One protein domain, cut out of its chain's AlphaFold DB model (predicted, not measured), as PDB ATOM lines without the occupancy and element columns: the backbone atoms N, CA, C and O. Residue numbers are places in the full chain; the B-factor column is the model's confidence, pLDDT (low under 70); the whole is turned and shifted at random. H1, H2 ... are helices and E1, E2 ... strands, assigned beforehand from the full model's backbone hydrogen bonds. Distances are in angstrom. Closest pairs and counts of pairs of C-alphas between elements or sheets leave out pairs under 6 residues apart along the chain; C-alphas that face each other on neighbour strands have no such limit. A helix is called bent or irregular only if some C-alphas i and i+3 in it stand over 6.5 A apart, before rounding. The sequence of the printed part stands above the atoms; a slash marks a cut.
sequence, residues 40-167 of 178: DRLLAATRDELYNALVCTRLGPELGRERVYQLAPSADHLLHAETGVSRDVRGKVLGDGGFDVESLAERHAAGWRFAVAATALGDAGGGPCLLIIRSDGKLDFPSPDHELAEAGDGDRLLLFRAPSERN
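Overview. This is residues 40 to 167 of the 178 residues of an uncharacterized protein of Methylorubrum extorquens (UniProt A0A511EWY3). Little here is regular: at one end H1 packs on the small parallel sheet E1 E2, and at the other stands the antiparallel sheet E3 E5 E4, grazed by H2. The 128 printed residues, 47 in named elements, run E1, H1, E2, H2, E3, E4, E5, mixed in class. The whole is compact, radius of gyration of the C-alphas 15.2 A, spanning 42 by 34 by 20 A.

Along the chain. E1, residues 42 to 44, begins at (39.676, 139.716, -6.931). H1 is 49 to 63, 19.6 A; E2 68 to 70; H2 101 to 109; E3 113 to 118, 16.2 A; E4 129 to 133; E5 156 to 161, ending at (51.916, 152.194, 8.118).

Arrangement. E1, H1, E2 form a strand-helix-strand unit, parallel strands joined through a helix, its crossover right-handed. N 44 and O 69, 2.8 A, are within hydrogen-bond range, as are N 115 and O 159, 2.8 A, between E3 and E5, and N 130 and O 158, 2.9 A, in hairpin E4 and E5. The closest C-alphas of H1 and E2, Cys 56 and Val 68, are 5.6 A apart. H1 is only just irregular, C-alphas 58 and 61 being 6.9 A apart; 9 of 11 O i to N i+4 pairs are within range, and every one in H2.

Size, cuts and confidence. The printed part has no cut. E2 to H2 and E4 to E5 are long links. Residues 75 to 89, 120 to 126 and 165 to 167 have pLDDT under 70.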
ATOM      1  N   ASP A  40      43.811 135.657 -10.746       90.38
ATOM      2  CA  ASP A  40      43.878 134.607  -9.719       90.38
ATOM      3  C   ASP A  40      42.941 134.889  -8.538       90.38
ATOM      4  O   ASP A  40      42.415 133.969  -7.910       90.38
ATOM      5  N   ARG A  41      42.784 136.173  -8.200       92.69
ATOM      6  CA  ARG A  41      41.982 136.685  -7.087       92.69
ATOM      7  C   ARG A  41      41.433 138.063  -7.417       92.69
ATOM      8  O   ARG A  41      42.038 138.808  -8.187       92.69
ATOM      9  N   LEU A  42      40.338 138.428  -6.761       94.44
ATOM     10  CA  LEU A  42      39.676 139.716  -6.931       94.44
ATOM     11  C   LEU A  42      39.478 140.409  -5.586       94.44
ATOM     12  O   LEU A  42      39.093 139.766  -4.615       94.44
ATOM     13  N   LEU A  43      39.695 141.723  -5.555       94.88
ATOM     14  CA  LEU A  43      39.352 142.596  -4.436       94.88
ATOM     15  C   LEU A  43      38.437 143.722  -4.935       94.88
ATOM     16  O   LEU A  43      38.874 144.573  -5.707       94.88
ATOM     17  N   ALA A  44      37.187 143.739  -4.478       95.12
ATOM     18  CA  ALA A  44      36.246 144.831  -4.700       95.12
ATOM     19  C   ALA A  44      36.448 145.919  -3.630       95.12
ATOM     20  O   ALA A  44      36.195 145.705  -2.443       95.12
ATOM     21  N   ALA A  45      36.947 147.080  -4.055       93.88
ATOM     22  CA  ALA A  45      37.406 148.148  -3.166       93.88
ATOM     23  C   ALA A  45      36.773 149.509  -3.491       93.88
ATOM     24  O   ALA A  45      37.452 150.536  -3.507       93.88
ATOM     25  N   THR A  46      35.470 149.523  -3.776       91.88
ATOM     26  CA  THR A  46      34.724 150.763  -4.033       91.88
ATOM     27  C   THR A  46      34.044 151.280  -2.765       91.88
ATOM     28  O   THR A  46      33.906 150.550  -1.783       91.88
ATOM     29  N   ARG A  47      33.597 152.544  -2.788       89.38
ATOM     30  CA  ARG A  47      32.800 153.149  -1.702       89.38
ATOM     31  C   ARG A  47      31.402 152.544  -1.570       89.38
ATOM     32  O   ARG A  47      30.766 152.742  -0.542       89.38
ATOM     33  N   ASP A  48      30.918 151.870  -2.608       89.62
ATOM     34  CA  ASP A  48      29.610 151.230  -2.610       89.62
ATOM     35  C   ASP A  48      29.769 149.774  -2.157       89.62
ATOM     36  O   ASP A  48      30.226 148.894  -2.889       89.62
ATOM     37  N   GLU A  49      29.429 149.525  -0.898       86.00
ATOM     38  CA  GLU A  49      29.544 148.198  -0.300       86.00
ATOM     39  C   GLU A  49      28.549 147.180  -0.875       86.00
ATOM     40  O   GLU A  49      28.884 145.996  -0.974       86.00
ATOM     41  N   LEU A  50      27.363 147.622  -1.315       86.69
ATOM     42  CA  LEU A  50      26.376 146.757  -1.965       86.69
ATOM     43  C   LEU A  50      26.897 146.316  -3.329       86.69
ATOM     44  O   LEU A  50      26.793 145.142  -3.690       86.69
ATOM     45  N   TYR A  51      27.512 147.244  -4.058       90.81
ATOM     46  CA  TYR A  51      28.185 146.944  -5.309       90.81
ATOM     47  C   TYR A  51      29.359 145.977  -5.100       90.81
ATOM     48  O   TYR A  51      29.455 144.977  -5.812       90.81
ATOM     49  N   ASN A  52      30.200 146.188  -4.080       92.12
ATOM     50  CA  ASN A  52      31.296 145.262  -3.762       92.12
ATOM     51  C   ASN A  52      30.780 143.836  -3.468       92.12
ATOM     52  O   ASN A  52      31.347 142.855  -3.964       92.12
ATOM     53  N   ALA A  53      29.687 143.716  -2.707       89.44
ATOM     54  CA  ALA A  53      29.055 142.432  -2.405       89.44
ATOM     55  C   ALA A  53      28.454 141.769  -3.655       89.44
ATOM     56  O   ALA A  53      28.598 140.558  -3.849       89.44
ATOM     57  N   LEU A  54      27.826 142.555  -4.534       91.81
ATOM     58  CA  LEU A  54      27.277 142.076  -5.801       91.81
ATOM     59  C   LEU A  54      28.379 141.553  -6.730       91.81
ATOM     60  O   LEU A  54      28.236 140.466  -7.293       91.81
ATOM     61  N   VAL A  55      29.495 142.278  -6.841       93.56
ATOM     62  CA  VAL A  55      30.688 141.851  -7.587       93.56
ATOM     63  C   VAL A  55      31.191 140.503  -7.082       93.56
ATOM     64  O   VAL A  55      31.345 139.564  -7.867       93.56
ATOM     65  N   CYS A  56      31.387 140.368  -5.769       93.06
ATOM     66  CA  CYS A  56      31.856 139.114  -5.182       93.06
ATOM     67  C   CYS A  56      30.854 137.968  -5.382       93.06
ATOM     68  O   CYS A  56      31.257 136.847  -5.689       93.06
ATOM     69  N   THR A  57      29.552 138.244  -5.269       91.56
ATOM     70  CA  THR A  57      28.490 137.259  -5.522       91.56
ATOM     71  C   THR A  57      28.511 136.767  -6.964       91.56
ATOM     72  O   THR A  57      28.390 135.566  -7.208       91.56
ATOM     73  N   ARG A  58      28.667 137.683  -7.925       91.88
ATOM     74  CA  ARG A  58      28.619 137.373  -9.357       91.88
ATOM     75  C   ARG A  58      29.852 136.611  -9.832       91.88
ATOM     76  O   ARG A  58      29.705 135.722 -10.667       91.88
ATOM     77  N   LEU A  59      31.033 136.965  -9.326       92.19
ATOM     78  CA  LEU A  59      32.311 136.397  -9.772       92.19
ATOM     79  C   LEU A  59      32.772 135.206  -8.922       92.19
ATOM     80  O   LEU A  59      33.594 134.415  -9.372       92.19
ATOM     81  N   GLY A  60      32.215 135.021  -7.722       91.69
ATOM     82  CA  GLY A  60      32.529 133.894  -6.842       91.69
ATOM     83  C   GLY A  60      32.364 132.504  -7.482       91.69
ATOM     84  O   GLY A  60      33.237 131.666  -7.271       91.69
ATOM     85  N   PRO A  61      31.304 132.218  -8.266       90.00
ATOM     86  CA  PRO A  61      31.162 130.933  -8.958       90.00
ATOM     87  C   PRO A  61      32.236 130.654 -10.018       90.00
ATOM     88  O   PRO A  61      32.540 129.493 -10.268       90.00
ATOM     89  N   GLU A  62      32.796 131.697 -10.636       89.62
ATOM     90  CA  GLU A  62      33.787 131.574 -11.714       89.62
ATOM     91  C   GLU A  62      35.222 131.551 -11.172       89.62
ATOM     92  O   GLU A  62      36.026 130.721 -11.587       89.62
ATOM     93  N   LEU A  63      35.537 132.422 -10.208       89.88
ATOM     94  CA  LEU A  63      36.876 132.536  -9.613       89.88
ATOM     95  C   LEU A  63      37.101 131.598  -8.420       89.88
ATOM     96  O   LEU A  63      38.244 131.339  -8.048       89.88
ATOM     97  N   GLY A  64      36.028 131.105  -7.804       90.31
ATOM     98  CA  GLY A  64      36.060 130.471  -6.491       90.31
ATOM     99  C   GLY A  64      35.753 131.482  -5.386       90.31
ATOM    100  O   GLY A  64      36.354 132.558  -5.296       90.31
ATOM    101  N   ARG A  65      34.806 131.134  -4.506       87.81
ATOM    102  CA  ARG A  65      34.379 131.995  -3.386       87.81
ATOM    103  C   ARG A  65      35.526 132.318  -2.431       87.81
ATOM    104  O   ARG A  65      35.526 133.356  -1.782       87.81
ATOM    105  N   GLU A  66      36.529 131.454  -2.367       87.31
ATOM    106  CA  GLU A  66      37.720 131.638  -1.553       87.31
ATOM    107  C   GLU A  66      38.700 132.684  -2.103       87.31
ATOM    108  O   GLU A  66      39.634 133.053  -1.383       87.31
ATOM    109  N   ARG A  67      38.491 133.149  -3.344       91.38
ATOM    110  CA  ARG A  67      39.383 134.050  -4.093       91.38
ATOM    111  C   ARG A  67      38.801 135.438  -4.347       91.38
ATOM    112  O   ARG A  67      39.499 136.285  -4.907       91.38
ATOM    113  N   VAL A  68      37.557 135.679  -3.936       93.62
ATOM    114  CA  VAL A  68      36.888 136.980  -4.044       93.62
ATOM    115  C   VAL A  68      36.848 137.670  -2.686       93.62
ATOM    116  O   VAL A  68      36.420 137.098  -1.683       93.62
ATOM    117  N   TYR A  69      37.317 138.909  -2.669       93.81
ATOM    118  CA  TYR A  69      37.472 139.729  -1.481       93.81
ATOM    119  C   TYR A  69      36.771 141.067  -1.666       93.81
ATOM    120  O   TYR A  69      36.641 141.571  -2.781       93.81
ATOM    121  N   GLN A  70      36.378 141.674  -0.558       93.25
ATOM    122  CA  GLN A  70      35.825 143.019  -0.508       93.25
ATOM    123  C   GLN A  70      36.404 143.785   0.680       93.25
ATOM    124  O   GLN A  70      36.838 143.184   1.667       93.25
ATOM    125  N   LEU A  71      36.398 145.113   0.595       91.44
ATOM    126  CA  LEU A  71      36.623 145.944   1.776       91.44
ATOM    127  C   LEU A  71      35.519 145.731   2.816       91.44
ATOM    128  O   LEU A  71      34.432 145.232   2.502       91.44
ATOM    129  N   ALA A  72      35.823 146.080   4.064       85.56
ATOM    130  CA  ALA A  72      34.843 145.986   5.131       85.56
ATOM    131  C   ALA A  72      33.650 146.917   4.839       85.56
ATOM    132  O   ALA A  72      33.858 148.020   4.319       85.56
ATOM    133  N   PRO A  73      32.413 146.483   5.138       79.75
ATOM    134  CA  PRO A  73      31.264 147.380   5.132       79.75
ATOM    135  C   PRO A  73      31.438 148.445   6.219       79.75
ATOM    136  O   PRO A  73      32.132 148.215   7.213       79.75
ATOM    137  N   SER A  74      30.812 149.607   6.039       74.25
ATOM    138  CA  SER A  74      30.906 150.670   7.044       74.25
ATOM    139  C   SER A  74      30.119 150.308   8.308       74.25
ATOM    140  O   SER A  74      29.130 149.575   8.247       74.25
ATOM    141  N   ALA A  75      30.545 150.852   9.455       64.75
ATOM    142  CA  ALA A  75      30.002 150.553  10.788       64.75
ATOM    143  C   ALA A  75      28.521 150.951  11.008       64.75
ATOM    144  O   ALA A  75      27.924 150.570  12.011       64.75
ATOM    145  N   ASP A  76      27.887 151.604  10.028       62.19
ATOM    146  CA  ASP A  76      26.467 151.978  10.067       62.19
ATOM    147  C   ASP A  76      25.578 151.235   9.042       62.19
ATOM    148  O   ASP A  76      24.385 151.521   8.937       62.19
ATOM    149  N   HIS A  77      26.115 150.291   8.257       60.59
ATOM    150  CA  HIS A  77      25.410 149.754   7.086       60.59
ATOM    151  C   HIS A  77      24.778 148.358   7.232       60.59
ATOM    152  O   HIS A  77      25.131 147.543   8.072       60.59
ATOM    153  N   LEU A  78      23.829 148.019   6.359       53.94
ATOM    154  CA  LEU A  78      23.047 146.773   6.438       53.94
ATOM    155  C   LEU A  78      23.836 145.482   6.136       53.94
ATOM    156  O   LEU A  78      23.263 144.398   6.222       53.94
ATOM    157  N   LEU A  79      25.120 145.568   5.771       54.59
ATOM    158  CA  LEU A  79      25.987 144.420   5.472       54.59
ATOM    159  C   LEU A  79      26.895 143.992   6.636       54.59
ATOM    160  O   LEU A  79      27.786 143.163   6.434       54.59
ATOM    161  N   HIS A  80      26.677 144.513   7.848       58.41
ATOM    162  CA  HIS A  80      27.448 144.121   9.032       58.41
ATOM    163  C   HIS A  80      27.575 142.611   9.176       58.41
ATOM    164  O   HIS A  80      26.604 141.870   9.031       58.41
ATOM    165  N   ALA A  81      28.766 142.159   9.566       55.19
ATOM    166  CA  ALA A  81      29.028 140.746   9.807       55.19
ATOM    167  C   ALA A  81      28.100 140.121  10.872       55.19
ATOM    168  O   ALA A  81      27.891 138.909  10.836       55.19
ATOM    169  N   GLU A  82      27.554 140.953  11.766       51.00
ATOM    170  CA  GLU A  82      26.708 140.583  12.908       51.00
ATOM    171  C   GLU A  82      25.193 140.711  12.620       51.00
ATOM    172  O   GLU A  82      24.404 139.958  13.184       51.00
ATOM    173  N   THR A  83      24.764 141.642  11.752       49.09
ATOM    174  CA  THR A  83      23.335 141.987  11.546       49.09
ATOM    175  C   THR A  83      22.874 141.976  10.082       49.09
ATOM    176  O   THR A  83      21.683 142.140   9.815       49.09
ATOM    177  N   GLY A  84      23.791 141.761   9.137       53.88
ATOM    178  CA  GLY A  84      23.577 141.863   7.696       53.88
ATOM    179  C   GLY A  84      23.749 140.556   6.924       53.88
ATOM    180  O   GLY A  84      24.217 139.560   7.467       53.88
ATOM    181  N   VAL A  85      23.340 140.594   5.649       49.97
ATOM    182  CA  VAL A  85      23.326 139.523   4.622       49.97
ATOM    183  C   VAL A  85      24.264 138.331   4.905       49.97
ATOM    184  O   VAL A  85      25.449 138.520   5.192       49.97
ATOM    185  N   SER A  86      23.732 137.100   4.762       55.66
ATOM    186  CA  SER A  86      24.452 135.837   5.018       55.66
ATOM    187  C   SER A  86      25.870 135.859   4.444       55.66
ATOM    188  O   SER A  86      26.079 136.290   3.307       55.66
ATOM    189  N   ARG A  87      26.830 135.323   5.211       57.84
ATOM    190  CA  ARG A  87      28.242 135.152   4.815       57.84
ATOM    191  C   ARG A  87      28.384 134.471   3.445       57.84
ATOM    192  O   ARG A  87      29.356 134.715   2.746       57.84
ATOM    193  N   ASP A  88      27.381 133.693   3.039       55.25
ATOM    194  CA  ASP A  88      27.329 132.966   1.766       55.25
ATOM    195  C   ASP A  88      27.106 133.845   0.519       55.25
ATOM    196  O   ASP A  88      27.314 133.375  -0.602       55.25
ATOM    197  N   VAL A  89      26.653 135.093   0.694       61.72
ATOM    198  CA  VAL A  89      26.282 136.031  -0.391       61.72
ATOM    199  C   VAL A  89      27.258 137.216  -0.462       61.72
ATOM    200  O   VAL A  89      26.989 138.218  -1.109       61.72
ATOM    201  N   ARG A  90      28.408 137.148   0.212       73.69
ATOM    202  CA  ARG A  90      29.431 138.204   0.149       73.69
ATOM    203  C   ARG A  90      30.821 137.625  -0.069       73.69
ATOM    204  O   ARG A  90      31.052 136.445   0.178       73.69
ATOM    205  N   GLY A  91      31.743 138.456  -0.554       83.69
ATOM    206  CA  GLY A  91      33.156 138.088  -0.620       83.69
ATOM    207  C   GLY A  91      33.797 138.054   0.766       83.69
ATOM    208  O   GLY A  91      33.241 138.571   1.739       83.69
ATOM    209  N   LYS A  92      35.000 137.483   0.850       89.94
ATOM    210  CA  LYS A  92      35.824 137.527   2.063       89.94
ATOM    211  C   LYS A  92      36.169 138.976   2.418       89.94
ATOM    212  O   LYS A  92      36.595 139.745   1.559       89.94
ATOM    213  N   VAL A  93      36.015 139.359   3.682       89.69
ATOM    214  CA  VAL A  93      36.360 140.719   4.130       89.69
ATOM    215  C   VAL A  93      37.872 140.840   4.280       89.69
ATOM    216  O   VAL A  93      38.472 140.040   4.991       89.69
ATOM    217  N   LEU A  94      38.484 141.824   3.625       89.75
ATOM    218  CA  LEU A  94      39.923 142.063   3.701       89.75
ATOM    219  C   LEU A  94      40.373 142.438   5.127       89.75
ATOM    220  O   LEU A  94      39.787 143.306   5.774       89.75
ATOM    221  N   GLY A  95      41.478 141.843   5.575       85.94
ATOM    222  CA  GLY A  95      42.108 142.141   6.858       85.94
ATOM    223  C   GLY A  95      41.337 141.565   8.042       85.94
ATOM    224  O   GLY A  95      40.949 140.403   8.035       85.94
ATOM    225  N   ASP A  96      41.146 142.386   9.068       78.69
ATOM    226  CA  ASP A  96      40.430 142.069  10.310       78.69
ATOM    227  C   ASP A  96      39.016 142.681  10.354       78.69
ATOM    228  O   ASP A  96      38.348 142.637  11.383       78.69
ATOM    229  N   GLY A  97      38.553 143.261   9.240       75.62
ATOM    230  CA  GLY A  97      37.295 144.007   9.176       75.62
ATOM    231  C   GLY A  97      37.408 145.487   9.556       75.62
ATOM    232  O   GLY A  97      36.401 146.181   9.518       75.62
ATOM    233  N   GLY A  98      38.605 145.998   9.867       78.50
ATOM    234  CA  GLY A  98      38.836 147.409  10.204       78.50
ATOM    235  C   GLY A  98      39.157 148.335   9.020       78.50
ATOM    236  O   GLY A  98      39.580 149.472   9.240       78.50
ATOM    237  N   PHE A  99      39.023 147.856   7.778       82.44
ATOM    238  CA  PHE A  99      39.355 148.609   6.560       82.44
ATOM    239  C   PHE A  99      38.152 148.749   5.632       82.44
ATOM    240  O   PHE A  99      38.033 148.036   4.633       82.44
ATOM    241  N   ASP A 100      37.279 149.700   5.942       88.25
ATOM    242  CA  ASP A 100      36.381 150.287   4.952       88.25
ATOM    243  C   ASP A 100      37.106 151.397   4.154       88.25
ATOM    244  O   ASP A 100      38.236 151.801   4.470       88.25
ATOM    245  N   VAL A 101      36.482 151.882   3.076       88.50
ATOM    246  CA  VAL A 101      37.088 152.904   2.204       88.50
ATOM    247  C   VAL A 101      37.310 154.235   2.921       88.50
ATOM    248  O   VAL A 101      38.305 154.910   2.649       88.50
ATOM    249  N   GLU A 102      36.397 154.632   3.803       89.31
ATOM    250  CA  GLU A 102      36.469 155.896   4.530       89.31
ATOM    251  C   GLU A 102      37.609 155.851   5.548       89.31
ATOM    252  O   GLU A 102      38.516 156.677   5.473       89.31
ATOM    253  N   SER A 103      37.676 154.800   6.363       89.00
ATOM    254  CA  SER A 103      38.773 154.525   7.294       89.00
ATOM    255  C   SER A 103      40.145 154.524   6.602       89.00
ATOM    256  O   SER A 103      41.121 155.083   7.117       89.00
ATOM    257  N   LEU A 104      40.255 153.918   5.413       90.69
ATOM    258  CA  LEU A 104      41.487 153.944   4.615       90.69
ATOM    259  C   LEU A 104      41.819 155.358   4.118       90.69
ATOM    260  O   LEU A 104      42.976 155.785   4.200       90.69
ATOM    261  N   ALA A 105      40.822 156.088   3.616       91.25
ATOM    262  CA  ALA A 105      40.989 157.446   3.112       91.25
ATOM    263  C   ALA A 105      41.387 158.430   4.223       91.25
ATOM    264  O   ALA A 105      42.306 159.229   4.030       91.25
ATOM    265  N   GLU A 106      40.760 158.338   5.394       92.31
ATOM    266  CA  GLU A 106      41.059 159.147   6.576       92.31
ATOM    267  C   GLU A 106      42.484 158.910   7.072       92.31
ATOM    268  O   GLU A 106      43.255 159.857   7.238       92.31
ATOM    269  N   ARG A 107      42.888 157.644   7.238       92.12
ATOM    270  CA  ARG A 107      44.265 157.303   7.626       92.12
ATOM    271  C   ARG A 107      45.267 157.807   6.593       92.12
ATOM    272  O   ARG A 107      46.300 158.377   6.954       92.12
ATOM    273  N   HIS A 108      44.963 157.658   5.305       93.38
ATOM    274  CA  HIS A 108      45.819 158.169   4.240       93.38
ATOM    275  C   HIS A 108      45.960 159.702   4.302       93.38
ATOM    276  O   HIS A 108      47.076 160.228   4.184       93.38
ATOM    277  N   ALA A 109      44.863 160.422   4.557       93.38
ATOM    278  CA  ALA A 109      44.870 161.866   4.788       93.38
ATOM    279  C   ALA A 109      45.676 162.248   6.044       93.38
ATOM    280  O   ALA A 109      46.433 163.219   6.013       93.38
ATOM    281  N   ALA A 110      45.617 161.430   7.097       93.69
ATOM    282  CA  ALA A 110      46.414 161.558   8.320       93.69
ATOM    283  C   ALA A 110      47.904 161.186   8.144       93.69
ATOM    284  O   ALA A 110      48.665 161.184   9.109       93.69
ATOM    285  N   GLY A 111      48.350 160.883   6.921       93.81
ATOM    286  CA  GLY A 111      49.758 160.636   6.610       93.81
ATOM    287  C   GLY A 111      50.166 159.166   6.607       93.81
ATOM    288  O   GLY A 111      51.348 158.879   6.415       93.81
ATOM    289  N   TRP A 112      49.223 158.234   6.765       93.62
ATOM    290  CA  TRP A 112      49.518 156.812   6.612       93.62
ATOM    291  C   TRP A 112      49.854 156.482   5.162       93.62
ATOM    292  O   TRP A 112      49.288 157.061   4.230       93.62
ATOM    293  N   ARG A 113      50.782 155.553   4.943       92.75
ATOM    294  CA  ARG A 113      51.245 155.183   3.598       92.75
ATOM    295  C   ARG A 113      51.380 153.677   3.452       92.75
ATOM    296  O   ARG A 113      51.703 152.972   4.406       92.75
ATOM    297  N   PHE A 114      51.150 153.205   2.232       91.50
ATOM    298  CA  PHE A 114      51.432 151.830   1.849       91.50
ATOM    299  C   PHE A 114      52.939 151.648   1.670       91.50
ATOM    300  O   PHE A 114      53.599 152.476   1.042       91.50
ATOM    301  N   ALA A 115      53.483 150.573   2.226       90.06
ATOM    302  CA  ALA A 115      54.890 150.230   2.122       90.06
ATOM    303  C   ALA A 115      55.039 148.735   1.854       90.06
ATOM    304  O   ALA A 115      54.399 147.918   2.514       90.06
ATOM    305  N   VAL A 116      55.913 148.384   0.915       89.50
ATOM    306  CA  VAL A 116      56.304 146.994   0.683       89.50
ATOM    307  C   VAL A 116      57.537 146.694   1.528       89.50
ATOM    308  O   VAL A 116      58.524 147.427   1.465       89.50
ATOM    309  N   ALA A 117      57.488 145.628   2.322       87.00
ATOM    310  CA  ALA A 117      58.598 145.174   3.154       87.00
ATOM    311  C   ALA A 117      58.884 143.688   2.909       87.00
ATOM    312  O   ALA A 117      57.974 142.924   2.608       87.00
ATOM    313  N   ALA A 118      60.141 143.263   3.045       84.62
ATOM    314  CA  ALA A 118      60.460 141.837   3.093       84.62
ATOM    315  C   ALA A 118      59.882 141.213   4.374       84.62
ATOM    316  O   ALA A 118      59.828 141.887   5.406       84.62
ATOM    317  N   THR A 119      59.498 139.937   4.330       75.56
ATOM    318  CA  THR A 119      58.983 139.194   5.498       75.56
ATOM    319  C   THR A 119      59.933 139.236   6.689       75.56
ATOM    320  O   THR A 119      59.514 139.571   7.793       75.56
ATOM    321  N   ALA A 120      61.232 139.045   6.445       63.25
ATOM    322  CA  ALA A 120      62.290 139.144   7.454       63.25
ATOM    323  C   ALA A 120      62.390 140.526   8.140       63.25
ATOM    324  O   ALA A 120      62.993 140.653   9.200       63.25
ATOM    325  N   LEU A 121      61.812 141.572   7.536       58.84
ATOM    326  CA  LEU A 121      61.784 142.947   8.051       58.84
ATOM    327  C   LEU A 121      60.385 143.365   8.541       58.84
ATOM    328  O   LEU A 121      60.193 144.524   8.921       58.84
ATOM    329  N   GLY A 122      59.404 142.454   8.494       55.16
ATOM    330  CA  GLY A 122      57.985 142.727   8.737       55.16
ATOM    331  C   GLY A 122      57.675 143.293  10.125       55.16
ATOM    332  O   GLY A 122      56.677 143.992  10.279       55.16
ATOM    333  N   ASP A 123      58.571 143.089  11.088       52.84
ATOM    334  CA  ASP A 123      58.371 143.455  12.494       52.84
ATOM    335  C   ASP A 123      58.919 144.853  12.866       52.84
ATOM    336  O   ASP A 123      58.637 145.405  13.924       52.84
ATOM    337  N   ALA A 124      59.686 145.499  11.979       47.94
ATOM    338  CA  ALA A 124      60.490 146.674  12.345       47.94
ATOM    339  C   ALA A 124      59.744 148.033  12.352       47.94
ATOM    340  O   ALA A 124      60.389 149.081  12.412       47.94
ATOM    341  N   GLY A 125      58.407 148.075  12.255       54.47
ATOM    342  CA  GLY A 125      57.710 149.369  12.132       54.47
ATOM    343  C   GLY A 125      56.193 149.365  11.950       54.47
ATOM    344  O   GLY A 125      55.699 150.191  11.187       54.47
ATOM    345  N   GLY A 126      55.486 148.449  12.623       67.62
ATOM    346  CA  GLY A 126      54.083 148.585  13.051       67.62
ATOM    347  C   GLY A 126      53.076 149.131  12.034       67.62
ATOM    348  O   GLY A 126      52.819 150.332  11.969       67.62
ATOM    349  N   GLY A 127      52.431 148.234  11.294       73.94
ATOM    350  CA  GLY A 127      51.218 148.540  10.542       73.94
ATOM    351  C   GLY A 127      50.513 147.251  10.109       73.94
ATOM    352  O   GLY A 127      51.195 146.247   9.903       73.94
ATOM    353  N   PRO A 128      49.178 147.254   9.979       84.38
ATOM    354  CA  PRO A 128      48.411 146.117   9.478       84.38
ATOM    355  C   PRO A 128      48.934 145.652   8.112       84.38
ATOM    356  O   PRO A 128      49.179 146.463   7.211       84.38
ATOM    357  N   CYS A 129      49.095 144.335   7.969       86.44
ATOM    358  CA  CYS A 129      49.395 143.701   6.692       86.44
ATOM    359  C   CYS A 129      48.111 143.574   5.876       86.44
ATOM    360  O   CYS A 129      47.143 142.977   6.336       86.44
ATOM    361  N   LEU A 130      48.111 144.134   4.668       87.94
ATOM    362  CA  LEU A 130      46.951 144.121   3.775       87.94
ATOM    363  C   LEU A 130      47.025 143.023   2.719       87.94
ATOM    364  O   LEU A 130      45.988 142.563   2.260       87.94
ATOM    365  N   LEU A 131      48.226 142.606   2.319       89.31
ATOM    366  CA  LEU A 131      48.430 141.443   1.455       89.31
ATOM    367  C   LEU A 131      49.864 140.925   1.568       89.31
ATOM    368  O   LEU A 131      50.790 141.679   1.882       89.31
ATOM    369  N   ILE A 132      50.036 139.644   1.260       90.06
ATOM    370  CA  ILE A 132      51.333 139.022   1.007       90.06
ATOM    371  C   ILE A 132      51.498 138.902  -0.508       90.06
ATOM    372  O   ILE A 132      50.643 138.351  -1.201       90.06
ATOM    373  N   ILE A 133      52.609 139.416  -1.022       91.88
ATOM    374  CA  ILE A 133      53.093 139.182  -2.378       91.88
ATOM    375  C   ILE A 133      54.035 137.987  -2.294       91.88
ATOM    376  O   ILE A 133      55.160 138.112  -1.802       91.88
ATOM    377  N   ARG A 134      53.563 136.830  -2.744       90.88
ATOM    378  CA  ARG A 134      54.336 135.591  -2.748       90.88
ATOM    379  C   ARG A 134      55.514 135.696  -3.717       90.88
ATOM    380  O   ARG A 134      55.463 136.441  -4.700       90.88
ATOM    381  N   SER A 135      56.574 134.944  -3.448       90.12
ATOM    382  CA  SER A 135      57.767 134.866  -4.307       90.12
ATOM    383  C   SER A 135      57.460 134.415  -5.745       90.12
ATOM    384  O   SER A 135      58.159 134.821  -6.673       90.12
ATOM    385  N   ASP A 136      56.383 133.648  -5.947       88.75
ATOM    386  CA  ASP A 136      55.866 133.238  -7.262       88.75
ATOM    387  C   ASP A 136      55.019 134.319  -7.968       88.75
ATOM    388  O   ASP A 136      54.536 134.105  -9.078       88.75
ATOM    389  N   GLY A 137      54.846 135.486  -7.341       85.50
ATOM    390  CA  GLY A 137      54.076 136.615  -7.859       85.50
ATOM    391  C   GLY A 137      52.595 136.610  -7.480       85.50
ATOM    392  O   GLY A 137      51.919 137.610  -7.730       85.50
ATOM    393  N   LYS A 138      52.078 135.547  -6.846       88.56
ATOM    394  CA  LYS A 138      50.679 135.511  -6.401       88.56
ATOM    395  C   LYS A 138      50.435 136.469  -5.245       88.56
ATOM    396  O   LYS A 138      51.301 136.717  -4.407       88.56
ATOM    397  N   LEU A 139      49.206 136.960  -5.170       89.75
ATOM    398  CA  LEU A 139      48.730 137.751  -4.042       89.75
ATOM    399  C   LEU A 139      47.939 136.855  -3.088       89.75
ATOM    400  O   LEU A 139      47.156 136.007  -3.522       89.75
ATOM    401  N   ASP A 140      48.133 137.056  -1.791       89.25
ATOM    402  CA  ASP A 140      47.365 136.402  -0.737       89.25
ATOM    403  C   ASP A 140      46.831 137.454   0.235       89.25
ATOM    404  O   ASP A 140      47.578 138.314   0.709       89.25
ATOM    405  N   PHE A 141      45.527 137.412   0.491       90.44
ATOM    406  CA  PHE A 141      44.818 138.446   1.239       90.44
ATOM    407  C   PHE A 141      44.380 137.899   2.600       90.44
ATOM    408  O   PHE A 141      43.697 136.870   2.624       90.44
ATOM    409  N   PRO A 142      44.714 138.570   3.717       88.69
ATOM    410  CA  PRO A 142      44.167 138.217   5.019       88.69
ATOM    411  C   PRO A 142      42.657 138.435   5.035       88.69
ATOM    412  O   PRO A 142      42.158 139.387   4.433       88.69
ATOM    413  N   SER A 143      41.939 137.567   5.738       86.94
ATOM    414  CA  SER A 143      40.522 137.740   6.054       86.94
ATOM    415  C   SER A 143      40.189 136.964   7.328       86.94
ATOM    416  O   SER A 143      40.857 135.964   7.592       86.94
ATOM    417  N   PRO A 144      39.135 137.318   8.088       83.50
ATOM    418  CA  PRO A 144      38.690 136.487   9.208       83.50
ATOM    419  C   PRO A 144      38.319 135.059   8.775       83.50
ATOM    420  O   PRO A 144      38.447 134.122   9.554       83.50
ATOM    421  N   ASP A 145      37.908 134.893   7.512       82.62
ATOM    422  CA  ASP A 145      37.539 133.609   6.908       82.62
ATOM    423  C   ASP A 145      38.696 132.990   6.081       82.62
ATOM    424  O   ASP A 145      38.492 132.059   5.295       82.62
ATOM    425  N   HIS A 146      39.913 133.545   6.178       82.94
ATOM    426  CA  HIS A 146      41.110 133.078   5.470       82.94
ATOM    427  C   HIS A 146      42.374 133.348   6.283       82.94
ATOM    428  O   HIS A 146      42.944 134.443   6.234       82.94
ATOM    429  N   GLU A 147      42.845 132.321   6.982       75.38
ATOM    430  CA  GLU A 147      44.153 132.361   7.624       75.38
ATOM    431  C   GLU A 147      45.254 132.426   6.558       75.38
ATOM    432  O   GLU A 147      45.323 131.600   5.644       75.38
ATOM    433  N   LEU A 148      46.123 133.434   6.665       74.19
ATOM    434  CA  LEU A 148      47.301 133.533   5.813       74.19
ATOM    435  C   LEU A 148      48.271 132.405   6.167       74.19
ATOM    436  O   LEU A 148      48.677 132.272   7.319       74.19
ATOM    437  N   ALA A 149      48.707 131.645   5.161       76.62
ATOM    438  CA  ALA A 149      49.850 130.757   5.338       76.62
ATOM    439  C   ALA A 149      51.095 131.583   5.690       76.62
ATOM    440  O   ALA A 149      51.268 132.679   5.136       76.62
ATOM    441  N   GLU A 150      51.959 131.042   6.560       76.94
ATOM    442  CA  GLU A 150      53.200 131.704   6.974       76.94
ATOM    443  C   GLU A 150      53.976 132.218   5.756       76.94
ATOM    444  O   GLU A 150      54.055 131.576   4.703       76.94
ATOM    445  N   ALA A 151      54.474 133.442   5.876       81.38
ATOM    446  CA  ALA A 151      55.180 134.091   4.791       81.38
ATOM    447  C   ALA A 151      56.591 133.500   4.690       81.38
ATOM    448  O   ALA A 151      57.329 133.476   5.674       81.38
ATOM    449  N   GLY A 152      56.940 132.996   3.508       81.12
ATOM    450  CA  GLY A 152      58.209 132.312   3.279       81.12
ATOM    451  C   GLY A 152      59.361 133.263   2.962       81.12
ATOM    452  O   GLY A 152      59.200 134.485   2.846       81.12
ATOM    453  N   ASP A 153      60.541 132.682   2.764       82.19
ATOM    454  CA  ASP A 153      61.692 133.407   2.231       82.19
ATOM    455  C   ASP A 153      61.394 133.916   0.813       82.19
ATOM    456  O   ASP A 153      60.952 133.175  -0.064       82.19
ATOM    457  N   GLY A 154      61.647 135.207   0.582       85.56
ATOM    458  CA  GLY A 154      61.392 135.873  -0.700       85.56
ATOM    459  C   GLY A 154      59.979 136.442  -0.866       85.56
ATOM    460  O   GLY A 154      59.751 137.212  -1.802       85.56
ATOM    461  N   ASP A 155      59.054 136.142   0.048       91.31
ATOM    462  CA  ASP A 155      57.757 136.815   0.097       91.31
ATOM    463  C   ASP A 155      57.932 138.285   0.533       91.31
ATOM    464  O   ASP A 155      58.888 138.682   1.215       91.31
ATOM    465  N   ARG A 156      56.983 139.130   0.130       91.25
ATOM    466  CA  ARG A 156      56.918 140.542   0.521       91.25
ATOM    467  C   ARG A 156      55.556 140.855   1.115       91.25
ATOM    468  O   ARG A 156      54.546 140.311   0.695       91.25
ATOM    469  N   LEU A 157      55.521 141.770   2.067       89.50
ATOM    470  CA  LEU A 157      54.315 142.221   2.746       89.50
ATOM    471  C   LEU A 157      53.962 143.621   2.258       89.50
ATOM    472  O   LEU A 157      54.830 144.496   2.245       89.50
ATOM    473  N   LEU A 158      52.702 143.848   1.900       90.69
ATOM    474  CA  LEU A 158      52.166 145.195   1.749       90.69
ATOM    475  C   LEU A 158      51.558 145.626   3.080       90.69
ATOM    476  O   LEU A 158      50.572 145.060   3.552       90.69
ATOM    477  N   LEU A 159      52.150 146.650   3.670       89.62
ATOM    478  CA  LEU A 159      51.794 147.165   4.981       89.62
ATOM    479  C   LEU A 159      51.179 148.551   4.828       89.62
ATOM    480  O   LEU A 159      51.652 149.347   4.016       89.62
ATOM    481  N   PHE A 160      50.181 148.871   5.645       90.31
ATOM    482  CA  PHE A 160      49.656 150.230   5.746       90.31
ATOM    483  C   PHE A 160      50.134 150.860   7.050       90.31
ATOM    484  O   PHE A 160      49.653 150.529   8.128       90.31
ATOM    485  N   ARG A 161      51.155 151.714   6.959       89.88
ATOM    486  CA  ARG A 161      51.916 152.194   8.118       89.88
ATOM    487  C   ARG A 161      51.538 153.618   8.487       89.88
ATOM    488  O   ARG A 161      51.366 154.464   7.607       89.88
ATOM    489  N   ALA A 162      51.485 153.877   9.789       89.19
ATOM    490  CA  ALA A 162      51.382 155.222  10.334       89.19
ATOM    491  C   ALA A 162      52.611 156.068   9.939       89.19
ATOM    492  O   ALA A 162      53.697 155.522   9.710       89.19
ATOM    493  N   PRO A 163      52.476 157.401   9.855       86.88
ATOM    494  CA  PRO A 163      53.617 158.271   9.610       86.88
ATOM    495  C   PRO A 163      54.649 158.117  10.737       86.88
ATOM    496  O   PRO A 163      54.358 158.375  11.900       86.88
ATOM    497  N   SER A 164      55.873 157.704  10.402       74.12
ATOM    498  CA  SER A 164      56.982 157.666  11.362       74.12
ATOM    499  C   SER A 164      57.438 159.086  11.720       74.12
ATOM    500  O   SER A 164      57.539 159.918  10.815       74.12
ATOM    501  N   GLU A 165      57.834 159.342  12.972       55.41
ATOM    502  CA  GLU A 165      58.365 160.645  13.429       55.41
ATOM    503  C   GLU A 165      59.548 161.166  12.585       55.41
ATOM    504  O   GLU A 165      59.754 162.366  12.477       55.41
ATOM    505  N   ARG A 166      60.285 160.301  11.874       50.47
ATOM    506  CA  ARG A 166      61.346 160.735  10.941       50.47
ATOM    507  C   ARG A 166      60.842 161.464   9.686       50.47
ATOM    508  O   ARG A 166      61.645 162.043   8.963       50.47
ATOM    509  N   ASN A 167      59.540 161.439   9.400       45.12
ATOM    510  CA  ASN A 167      58.959 162.078   8.214       45.12
ATOM    511  C   ASN A 167      58.456 163.513   8.486       45.12
ATOM    512  O   ASN A 167      58.137 164.243   7.549       45.12
TER     513      ASN A 167